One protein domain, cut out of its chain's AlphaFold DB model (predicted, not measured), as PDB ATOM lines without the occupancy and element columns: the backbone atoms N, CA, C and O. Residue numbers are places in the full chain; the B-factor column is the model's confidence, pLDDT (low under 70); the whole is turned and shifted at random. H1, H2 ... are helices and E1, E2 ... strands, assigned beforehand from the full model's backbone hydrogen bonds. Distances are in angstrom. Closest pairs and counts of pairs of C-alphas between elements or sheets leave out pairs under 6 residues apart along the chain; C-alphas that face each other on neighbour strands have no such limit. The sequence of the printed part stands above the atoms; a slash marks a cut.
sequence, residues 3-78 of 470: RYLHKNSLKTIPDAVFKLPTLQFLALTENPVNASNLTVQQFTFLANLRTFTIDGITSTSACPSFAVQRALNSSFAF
ATOM      1  N   ARG A   3     211.436 221.700 299.326       67.75
ATOM      2  CA  ARG A   3     210.053 221.244 299.518       67.75
ATOM      3  C   ARG A   3     209.459 220.813 298.185       67.75
ATOM      4  O   ARG A   3     209.446 221.594 297.239       67.75
ATOM      5  N   TYR A   4     208.950 219.589 298.143       73.44
ATOM      6  CA  TYR A   4     208.277 219.019 296.984       73.44
ATOM      7  C   TYR A   4     206.839 218.734 297.397       73.44
ATOM      8  O   TYR A   4     206.578 217.786 298.123       73.44
ATOM      9  N   LEU A   5     205.924 219.619 297.015       69.88
ATOM     10  CA  LEU A   5     204.503 219.519 297.338       69.88
ATOM     11  C   LEU A   5     203.701 219.105 296.108       69.88
ATOM     12  O   LEU A   5     202.615 219.638 295.885       69.88
ATOM     13  N   HIS A   6     204.216 218.181 295.306       74.94
ATOM     14  CA  HIS A   6     203.519 217.734 294.110       74.94
ATOM     15  C   HIS A   6     202.320 216.827 294.423       74.94
ATOM     16  O   HIS A   6     202.339 216.127 295.433       74.94
ATOM     17  N   LYS A   7     201.303 216.797 293.547       65.31
ATOM     18  CA  LYS A   7     200.136 215.884 293.638       65.31
ATOM     19  C   LYS A   7     199.281 216.030 294.905       65.31
ATOM     20  O   LYS A   7     198.647 215.080 295.360       65.31
ATOM     21  N   ASN A   8     199.229 217.224 295.485       61.62
ATOM     22  CA  ASN A   8     198.600 217.459 296.785       61.62
ATOM     23  C   ASN A   8     197.199 218.081 296.705       61.62
ATOM     24  O   ASN A   8     196.640 218.460 297.736       61.62
ATOM     25  N   SER A   9     196.605 218.181 295.511       69.50
ATOM     26  CA  SER A   9     195.301 218.830 295.283       69.50
ATOM     27  C   SER A   9     195.201 220.241 295.890       69.50
ATOM     28  O   SER A   9     194.104 220.719 296.189       69.50
ATOM     29  N   LEU A  10     196.341 220.918 296.080       72.31
ATOM     30  CA  LEU A  10     196.402 222.240 296.694       72.31
ATOM     31  C   LEU A  10     195.730 223.262 295.775       72.31
ATOM     32  O   LEU A  10     196.095 223.395 294.608       72.31
ATOM     33  N   LYS A  11     194.752 223.999 296.311       79.06
ATOM     34  CA  LYS A  11     194.055 225.075 295.584       79.06
ATOM     35  C   LYS A  11     194.754 226.425 295.716       79.06
ATOM     36  O   LYS A  11     194.521 227.313 294.903       79.06
ATOM     37  N   THR A  12     195.603 226.591 296.720       81.81
ATOM     38  CA  THR A  12     196.376 227.803 297.022       81.81
ATOM     39  C   THR A  12     197.765 227.399 297.517       81.81
ATOM     40  O   THR A  12     197.995 226.242 297.866       81.81
ATOM     41  N   ILE A  13     198.714 228.338 297.521       83.25
ATOM     42  CA  ILE A  13     200.018 228.121 298.164       83.25
ATOM     43  C   ILE A  13     199.832 228.363 299.671       83.25
ATOM     44  O   ILE A  13     199.429 229.475 300.016       83.25
ATOM     45  N   PRO A  14     200.122 227.389 300.558       81.19
ATOM     46  CA  PRO A  14     199.931 227.560 301.998       81.19
ATOM     47  C   PRO A  14     200.742 228.738 302.547       81.19
ATOM     48  O   PRO A  14     201.936 228.862 302.259       81.19
ATOM     49  N   ASP A  15     200.134 229.576 303.391       80.25
ATOM     50  CA  ASP A  15     200.787 230.788 303.910       80.25
ATOM     51  C   ASP A  15     202.064 230.488 304.715       80.25
ATOM     52  O   ASP A  15     202.993 231.300 304.768       80.25
ATOM     53  N   ALA A  16     202.143 229.293 305.309       75.75
ATOM     54  CA  ALA A  16     203.322 228.802 306.013       75.75
ATOM     55  C   ALA A  16     204.578 228.755 305.121       75.75
ATOM     56  O   ALA A  16     205.679 228.971 305.628       75.75
ATOM     57  N   VAL A  17     204.436 228.552 303.800       82.81
ATOM     58  CA  VAL A  17     205.553 228.572 302.832       82.81
ATOM     59  C   VAL A  17     206.341 229.879 302.939       82.81
ATOM     60  O   VAL A  17     207.570 229.862 303.001       82.81
ATOM     61  N   PHE A  18     205.635 231.008 303.009       85.00
ATOM     62  CA  PHE A  18     206.231 232.348 302.992       85.00
ATOM     63  C   PHE A  18     206.888 232.734 304.322       85.00
ATOM     64  O   PHE A  18     207.590 233.740 304.397       85.00
ATOM     65  N   LYS A  19     206.691 231.927 305.370       81.94
ATOM     66  CA  LYS A  19     207.301 232.108 306.694       81.94
ATOM     67  C   LYS A  19     208.600 231.314 306.865       81.94
ATOM     68  O   LYS A  19     209.183 231.337 307.944       81.94
ATOM     69  N   LEU A  20     209.069 230.609 305.829       77.94
ATOM     70  CA  LEU A  20     210.270 229.770 305.880       77.94
ATOM     71  C   LEU A  20     211.515 230.514 305.351       77.94
ATOM     72  O   LEU A  20     211.776 230.476 304.148       77.94
ATOM     73  N   PRO A  21     212.364 231.111 306.213       75.12
ATOM     74  CA  PRO A  21     213.499 231.929 305.766       75.12
ATOM     75  C   PRO A  21     214.630 231.138 305.087       75.12
ATOM     76  O   PRO A  21     215.491 231.720 304.439       75.12
ATOM     77  N   THR A  22     214.661 229.811 305.244       79.50
ATOM     78  CA  THR A  22     215.711 228.929 304.691       79.50
ATOM     79  C   THR A  22     215.255 228.118 303.474       79.50
ATOM     80  O   THR A  22     215.988 227.235 302.994       79.50
ATOM     81  N   LEU A  23     214.034 228.363 302.983       82.50
ATOM     82  CA  LEU A  23     213.505 227.693 301.802       82.50
ATOM     83  C   LEU A  23     214.291 228.140 300.564       82.50
ATOM     84  O   LEU A  23     214.494 229.325 300.336       82.50
ATOM     85  N   GLN A  24     214.779 227.173 299.792       84.50
ATOM     86  CA  GLN A  24     215.556 227.426 298.576       84.50
ATOM     87  C   GLN A  24     214.939 226.756 297.351       84.50
ATOM     88  O   GLN A  24     215.096 227.272 296.251       84.50
ATOM     89  N   PHE A  25     214.239 225.636 297.534       84.81
ATOM     90  CA  PHE A  25     213.622 224.879 296.449       84.81
ATOM     91  C   PHE A  25     212.164 224.601 296.810       84.81
ATOM     92  O   PHE A  25     211.904 224.109 297.912       84.81
ATOM     93  N   LEU A  26     211.238 224.909 295.905       84.44
ATOM     94  CA  LEU A  26     209.809 224.634 296.053       84.44
ATOM     95  C   LEU A  26     209.241 224.090 294.739       84.44
ATOM     96  O   LEU A  26     209.290 224.780 293.724       84.44
ATOM     97  N   ALA A  27     208.669 222.890 294.769       85.19
ATOM     98  CA  ALA A  27     207.931 222.319 293.647       85.19
ATOM     99  C   ALA A  27     206.452 222.147 294.008       85.19
ATOM    100  O   ALA A  27     206.132 221.530 295.020       85.19
ATOM    101  N   LEU A  28     205.563 222.690 293.181       82.38
ATOM    102  CA  LEU A  28     204.102 222.664 293.319       82.38
ATOM    103  C   LEU A  28     203.426 221.978 292.122       82.38
ATOM    104  O   LEU A  28     202.242 222.201 291.872       82.38
ATOM    105  N   THR A  29     204.167 221.183 291.354       81.31
ATOM    106  CA  THR A  29     203.640 220.507 290.164       81.31
ATOM    107  C   THR A  29     202.509 219.539 290.516       81.31
ATOM    108  O   THR A  29     202.401 219.068 291.641       81.31
ATOM    109  N   GLU A  30     201.632 219.242 289.581       77.62
ATOM    110  CA  GLU A  30     200.451 218.386 289.742       77.62
ATOM    111  C   GLU A  30     199.480 218.859 290.845       77.62
ATOM    112  O   GLU A  30     198.919 218.062 291.595       77.62
ATOM    113  N   ASN A  31     199.267 220.177 290.963       76.12
ATOM    114  CA  ASN A  31     198.261 220.769 291.856       76.12
ATOM    115  C   ASN A  31     197.380 221.800 291.124       76.12
ATOM    116  O   ASN A  31     197.902 222.601 290.349       76.12
ATOM    117  N   PRO A  32     196.069 221.888 291.425       78.94
ATOM    118  CA  PRO A  32     195.167 222.899 290.871       78.94
ATOM    119  C   PRO A  32     195.305 224.268 291.577       78.94
ATOM    120  O   PRO A  32     194.309 224.861 292.000       78.94
ATOM    121  N   VAL A  33     196.533 224.777 291.736       79.44
ATOM    122  CA  VAL A  33     196.804 226.012 292.493       79.44
ATOM    123  C   VAL A  33     196.292 227.239 291.738       79.44
ATOM    124  O   VAL A  33     196.663 227.507 290.597       79.44
ATOM    125  N   ASN A  34     195.488 228.051 292.418       77.81
ATOM    126  CA  ASN A  34     195.046 229.357 291.964       77.81
ATOM    127  C   ASN A  34     195.875 230.466 292.637       77.81
ATOM    128  O   ASN A  34     195.795 230.692 293.842       77.81
ATOM    129  N   ALA A  35     196.644 231.199 291.833       73.69
ATOM    130  CA  ALA A  35     197.535 232.273 292.270       73.69
ATOM    131  C   ALA A  35     196.906 233.677 292.221       73.69
ATOM    132  O   ALA A  35     197.601 234.679 292.407       73.69
ATOM    133  N   SER A  36     195.601 233.781 291.956       74.44
ATOM    134  CA  SER A  36     194.905 235.075 291.861       74.44
ATOM    135  C   SER A  36     194.936 235.890 293.158       74.44
ATOM    136  O   SER A  36     194.931 237.117 293.090       74.44
ATOM    137  N   ASN A  37     195.043 235.225 294.313       76.62
ATOM    138  CA  ASN A  37     195.046 235.862 295.632       76.62
ATOM    139  C   ASN A  37     196.453 236.131 296.201       76.62
ATOM    140  O   ASN A  37     196.563 236.629 297.318       76.62
ATOM    141  N   LEU A  38     197.527 235.815 295.468       84.50
ATOM    142  CA  LEU A  38     198.889 236.055 295.950       84.50
ATOM    143  C   LEU A  38     199.252 237.545 295.903       84.50
ATOM    144  O   LEU A  38     198.989 238.255 294.928       84.50
ATOM    145  N   THR A  39     199.912 238.013 296.958       87.19
ATOM    146  CA  THR A  39     200.386 239.395 297.084       87.19
ATOM    147  C   THR A  39     201.717 239.618 296.360       87.19
ATOM    148  O   THR A  39     202.487 238.693 296.103       87.19
ATOM    149  N   VAL A  40     202.052 240.884 296.090       86.00
ATOM    150  CA  VAL A  40     203.354 241.268 295.508       86.00
ATOM    151  C   VAL A  40     204.534 240.794 296.370       86.00
ATOM    152  O   VAL A  40     205.558 240.372 295.830       86.00
ATOM    153  N   GLN A  41     204.396 240.809 297.700       87.44
ATOM    154  CA  GLN A  41     205.432 240.313 298.614       87.44
ATOM    155  C   GLN A  41     205.613 238.795 298.500       87.44
ATOM    156  O   GLN A  41     206.745 238.322 298.429       87.44
ATOM    157  N   GLN A  42     204.518 238.040 298.399       89.50
ATOM    158  CA  GLN A  42     204.566 236.591 298.188       89.50
ATOM    159  C   GLN A  42     205.209 236.236 296.840       89.50
ATOM    160  O   GLN A  42     206.067 235.359 296.789       89.50
ATOM    161  N   PHE A  43     204.901 236.967 295.763       90.00
ATOM    162  CA  PHE A  43     205.603 236.790 294.485       90.00
ATOM    163  C   PHE A  43     207.095 237.119 294.579       90.00
ATOM    164  O   PHE A  43     207.919 236.417 293.996       90.00
ATOM    165  N   THR A  44     207.455 238.151 295.342       89.25
ATOM    166  CA  THR A  44     208.862 238.500 295.580       89.25
ATOM    167  C   THR A  44     209.589 237.381 296.328       89.25
ATOM    168  O   THR A  44     210.708 237.031 295.966       89.25
ATOM    169  N   PHE A  45     208.944 236.771 297.325       90.81
ATOM    170  CA  PHE A  45     209.483 235.605 298.025       90.81
ATOM    171  C   PHE A  45     209.728 234.430 297.065       90.81
ATOM    172  O   PHE A  45     210.826 233.881 297.055       90.81
ATOM    173  N   LEU A  46     208.745 234.080 296.225       90.44
ATOM    174  CA  LEU A  46     208.871 232.973 295.263       90.44
ATOM    175  C   LEU A  46     209.992 233.211 294.245       90.44
ATOM    176  O   LEU A  46     210.744 232.290 293.943       90.44
ATOM    177  N   ALA A  47     210.139 234.446 293.758       88.62
ATOM    178  CA  ALA A  47     211.193 234.820 292.815       88.62
ATOM    179  C   ALA A  47     212.611 234.723 293.405       88.62
ATOM    180  O   ALA A  47     213.573 234.592 292.653       88.62
ATOM    181  N   ASN A  48     212.746 234.779 294.734       90.94
ATOM    182  CA  ASN A  48     214.033 234.667 295.425       90.94
ATOM    183  C   ASN A  48     214.435 233.214 295.737       90.94
ATOM    184  O   ASN A  48     215.534 232.976 296.244       90.94
ATOM    185  N   LEU A  49     213.572 232.231 295.455       88.06
ATOM    186  CA  LEU A  49     213.930 230.820 295.577       88.06
ATOM    187  C   LEU A  49     214.961 230.446 294.502       88.06
ATOM    188  O   LEU A  49     214.900 230.915 293.370       88.06
ATOM    189  N   ARG A  50     215.899 229.551 294.836       86.00
ATOM    190  CA  ARG A  50     216.864 229.013 293.859       86.00
ATOM    191  C   ARG A  50     216.170 228.206 292.769       86.00
ATOM    192  O   ARG A  50     216.639 228.166 291.636       86.00
ATOM    193  N   THR A  51     215.080 227.528 293.117       84.50
ATOM    194  CA  THR A  51     214.247 226.804 292.158       84.50
ATOM    195  C   THR A  51     212.797 226.848 292.606       84.50
ATOM    196  O   THR A  51     212.484 226.522 293.754       84.50
ATOM    197  N   PHE A  52     211.918 227.222 291.685       87.81
ATOM    198  CA  PHE A  52     210.476 227.225 291.871       87.81
ATOM    199  C   PHE A  52     209.809 226.587 290.651       87.81
ATOM    200  O   PHE A  52     210.101 226.981 289.522       87.81
ATOM    201  N   THR A  53     208.935 225.606 290.868       85.69
ATOM    202  CA  THR A  53     208.136 224.982 289.803       85.69
ATOM    203  C   THR A  53     206.671 224.886 290.216       85.69
ATOM    204  O   THR A  53     206.357 224.625 291.375       85.69
ATOM    205  N   ILE A  54     205.765 225.115 289.270       85.31
ATOM    206  CA  ILE A  54     204.307 225.033 289.431       85.31
ATOM    207  C   ILE A  54     203.698 224.668 288.076       85.31
ATOM    208  O   ILE A  54     204.298 224.953 287.036       85.31
ATOM    209  N   ASP A  55     202.532 224.033 288.087       77.12
ATOM    210  CA  ASP A  55     201.850 223.634 286.862       77.12
ATOM    211  C   ASP A  55     201.200 224.802 286.130       77.12
ATOM    212  O   ASP A  55     200.362 225.524 286.674       77.12
ATOM    213  N   GLY A  56     201.517 224.896 284.838       63.84
ATOM    214  CA  GLY A  56     200.885 225.831 283.920       63.84
ATOM    215  C   GLY A  56     201.152 227.300 284.254       63.84
ATOM    216  O   GLY A  56     201.812 227.654 285.225       63.84
ATOM    217  N   ILE A  57     200.634 228.184 283.401       65.94
ATOM    218  CA  ILE A  57     200.733 229.629 283.609       65.94
ATOM    219  C   ILE A  57     199.469 230.091 284.333       65.94
ATOM    220  O   ILE A  57     198.398 230.185 283.724       65.94
ATOM    221  N   THR A  58     199.570 230.424 285.620       71.50
ATOM    222  CA  THR A  58     198.428 230.995 286.348       71.50
ATOM    223  C   THR A  58     198.319 232.496 286.059       71.50
ATOM    224  O   THR A  58     199.282 233.248 286.216       71.50
ATOM    225  N   SER A  59     197.147 232.961 285.616       74.62
ATOM    226  CA  SER A  59     196.908 234.396 285.392       74.62
ATOM    227  C   SER A  59     196.627 235.113 286.713       74.62
ATOM    228  O   SER A  59     195.778 234.671 287.485       74.62
ATOM    229  N   THR A  60     197.290 236.243 286.951       79.12
ATOM    230  CA  THR A  60     197.097 237.075 288.147       79.12
ATOM    231  C   THR A  60     196.925 238.550 287.780       79.12
ATOM    232  O   THR A  60     197.493 239.050 286.805       79.12
ATOM    233  N   SER A  61     196.109 239.260 288.561       78.88
ATOM    234  CA  SER A  61     195.942 240.714 288.453       78.88
ATOM    235  C   SER A  61     197.017 241.497 289.214       78.88
ATOM    236  O   SER A  61     197.083 242.716 289.075       78.88
ATOM    237  N   ALA A  62     197.856 240.825 290.010       80.31
ATOM    238  CA  ALA A  62     198.986 241.457 290.678       80.31
ATOM    239  C   ALA A  62     200.055 241.900 289.661       80.31
ATOM    240  O   ALA A  62     200.303 241.226 288.658       80.31
ATOM    241  N   CYS A  63     200.712 243.026 289.952       82.69
ATOM    242  CA  CYS A  63     201.780 243.603 289.136       82.69
ATOM    243  C   CYS A  63     203.033 243.861 289.989       82.69
ATOM    244  O   CYS A  63     203.225 244.982 290.461       82.69
ATOM    245  N   PRO A  64     203.870 242.836 290.241       86.81
ATOM    246  CA  PRO A  64     205.124 242.992 290.976       86.81
ATOM    247  C   PRO A  64     206.205 243.674 290.115       86.81
ATOM    248  O   PRO A  64     205.974 243.986 288.947       86.81
ATOM    249  N   SER A  65     207.397 243.914 290.670       89.12
ATOM    250  CA  SER A  65     208.500 244.554 289.931       89.12
ATOM    251  C   SER A  65     208.934 243.744 288.701       89.12
ATOM    252  O   SER A  65     208.759 242.526 288.643       89.12
ATOM    253  N   PHE A  66     209.557 244.404 287.721       85.88
ATOM    254  CA  PHE A  66     210.012 243.753 286.485       85.88
ATOM    255  C   PHE A  66     210.962 242.568 286.739       85.88
ATOM    256  O   PHE A  66     210.890 241.557 286.043       85.88
ATOM    257  N   ALA A  67     211.815 242.657 287.764       87.00
ATOM    258  CA  ALA A  67     212.711 241.568 288.150       87.00
ATOM    259  C   ALA A  67     211.937 240.311 288.589       87.00
ATOM    260  O   ALA A  67     212.250 239.211 288.138       87.00
ATOM    261  N   VAL A  68     210.887 240.483 289.398       88.62
ATOM    262  CA  VAL A  68     210.016 239.387 289.859       88.62
ATOM    263  C   VAL A  68     209.218 238.800 288.694       88.62
ATOM    264  O   VAL A  68     209.132 237.582 288.562       88.62
ATOM    265  N   GLN A  69     208.689 239.652 287.811       86.56
ATOM    266  CA  GLN A  69     207.977 239.199 286.613       86.56
ATOM    267  C   GLN A  69     208.878 238.356 285.704       86.56
ATOM    268  O   GLN A  69     208.449 237.312 285.226       86.56
ATOM    269  N   ARG A  70     210.131 238.779 285.493       86.31
ATOM    270  CA  ARG A  70     211.106 238.034 284.686       86.31
ATOM    271  C   ARG A  70     211.474 236.696 285.328       86.31
ATOM    272  O   ARG A  70     211.586 235.715 284.606       86.31
ATOM    273  N   ALA A  71     211.659 236.661 286.646       85.62
ATOM    274  CA  ALA A  71     212.031 235.443 287.365       85.62
ATOM    275  C   ALA A  71     210.933 234.365 287.339       85.62
ATOM    276  O   ALA A  71     211.245 233.181 287.390       85.62
ATOM    277  N   LEU A  72     209.661 234.767 287.250       87.81
ATOM    278  CA  LEU A  72     208.509 233.862 287.327       87.81
ATOM    279  C   LEU A  72     207.679 233.805 286.031       87.81
ATOM    280  O   LEU A  72     206.535 233.349 286.050       87.81
ATOM    281  N   ASN A  73     208.221 234.268 284.904       82.94
ATOM    282  CA  ASN A  73     207.490 234.395 283.635       82.94
ATOM    283  C   ASN A  73     207.012 233.055 283.048       82.94
ATOM    284  O   ASN A  73     206.021 233.021 282.323       82.94
ATOM    285  N   SER A  74     207.696 231.957 283.366       82.31
ATOM    286  CA  SER A  74     207.307 230.598 282.984       82.31
ATOM    287  C   SER A  74     206.189 230.026 283.856       82.31
ATOM    288  O   SER A  74     205.609 229.005 283.506       82.31
ATOM    289  N   SER A  75     205.900 230.665 284.992       84.69
ATOM    290  CA  SER A  75     204.969 230.181 286.016       84.69
ATOM    291  C   SER A  75     203.714 231.048 286.139       84.69
ATOM    292  O   SER A  75     202.631 230.537 286.415       84.69
ATOM    293  N   PHE A  76     203.822 232.362 285.919       85.44
ATOM    294  CA  PHE A  76     202.717 233.303 286.107       85.44
ATOM    295  C   PHE A  76     202.601 234.310 284.964       85.44
ATOM    296  O   PHE A  76     203.592 234.864 284.486       85.44
ATOM    297  N   ALA A  77     201.358 234.614 284.586       83.38
ATOM    298  CA  ALA A  77     201.031 235.741 283.721       83.38
ATOM    299  C   ALA A  77     200.523 236.905 284.580       83.38
ATOM    300  O   ALA A  77     199.403 236.868 285.094       83.38
ATOM    301  N   PHE A  78     201.357 237.930 284.736       85.50
ATOM    302  CA  PHE A  78     201.067 239.106 285.556       85.50
ATOM    303  C   PHE A  78     200.263 240.173 284.804       85.50
ATOM    304  O   PHE A  78     200.237 240.209 283.573       85.50
TER     305      PHE A  78
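This is residues 3 to 78 of the 470 residues of the protein "Protein kinase domain-containing protein" of Hyaloperonospora arabidopsidis (strain Emoy2) (UniProt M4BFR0). With little regular structure, this is a small parallel sheet of two strands, E1 and E2, with three short helices round it, H2 sitting between H1 and H3, and long loops leading from E1 to H2 and from E2 to H3. The printed 76 residues run H1, E1, H2, E2, H3, mixed, with 27 in named elements. The whole is compact, radius of gyration of the C-alphas 11.2 A, spanning 30 by 26 by 19 A.

Start at residues 3 to 4, paired parallel with 26 to 27 of E1, residues 25 to 28. E1 and E2, residues 51 to 54, are parallel; find N 28 and O 53 2.8 A apart. H2, residues 40 to 47, makes with them a strand-helix-strand unit, a helix between parallel neighbours, its crossover right-handed. H2 touches H3, residues 66 to 71; the closest C-alphas, Ala 47 and Ala 71, are 5.5 A apart. H1, residues 15 to 19, has 0 of 1 O i to N i+4 pairs within hydrogen-bond range but 2 of 2 O i to N i+3; H2 and H3 have every i+4 pair.

Find C-alpha 15 at (200.787, 230.788, 303.910), where H1 begins; H3 ends at C-alpha 71, at (212.031, 235.443, 287.365). H2 is 10.5 A long.

The printed part has no cut; E1 to H2 and E2 to H3 are long links. Residues 7 to 9 are among those under pLDDT 70.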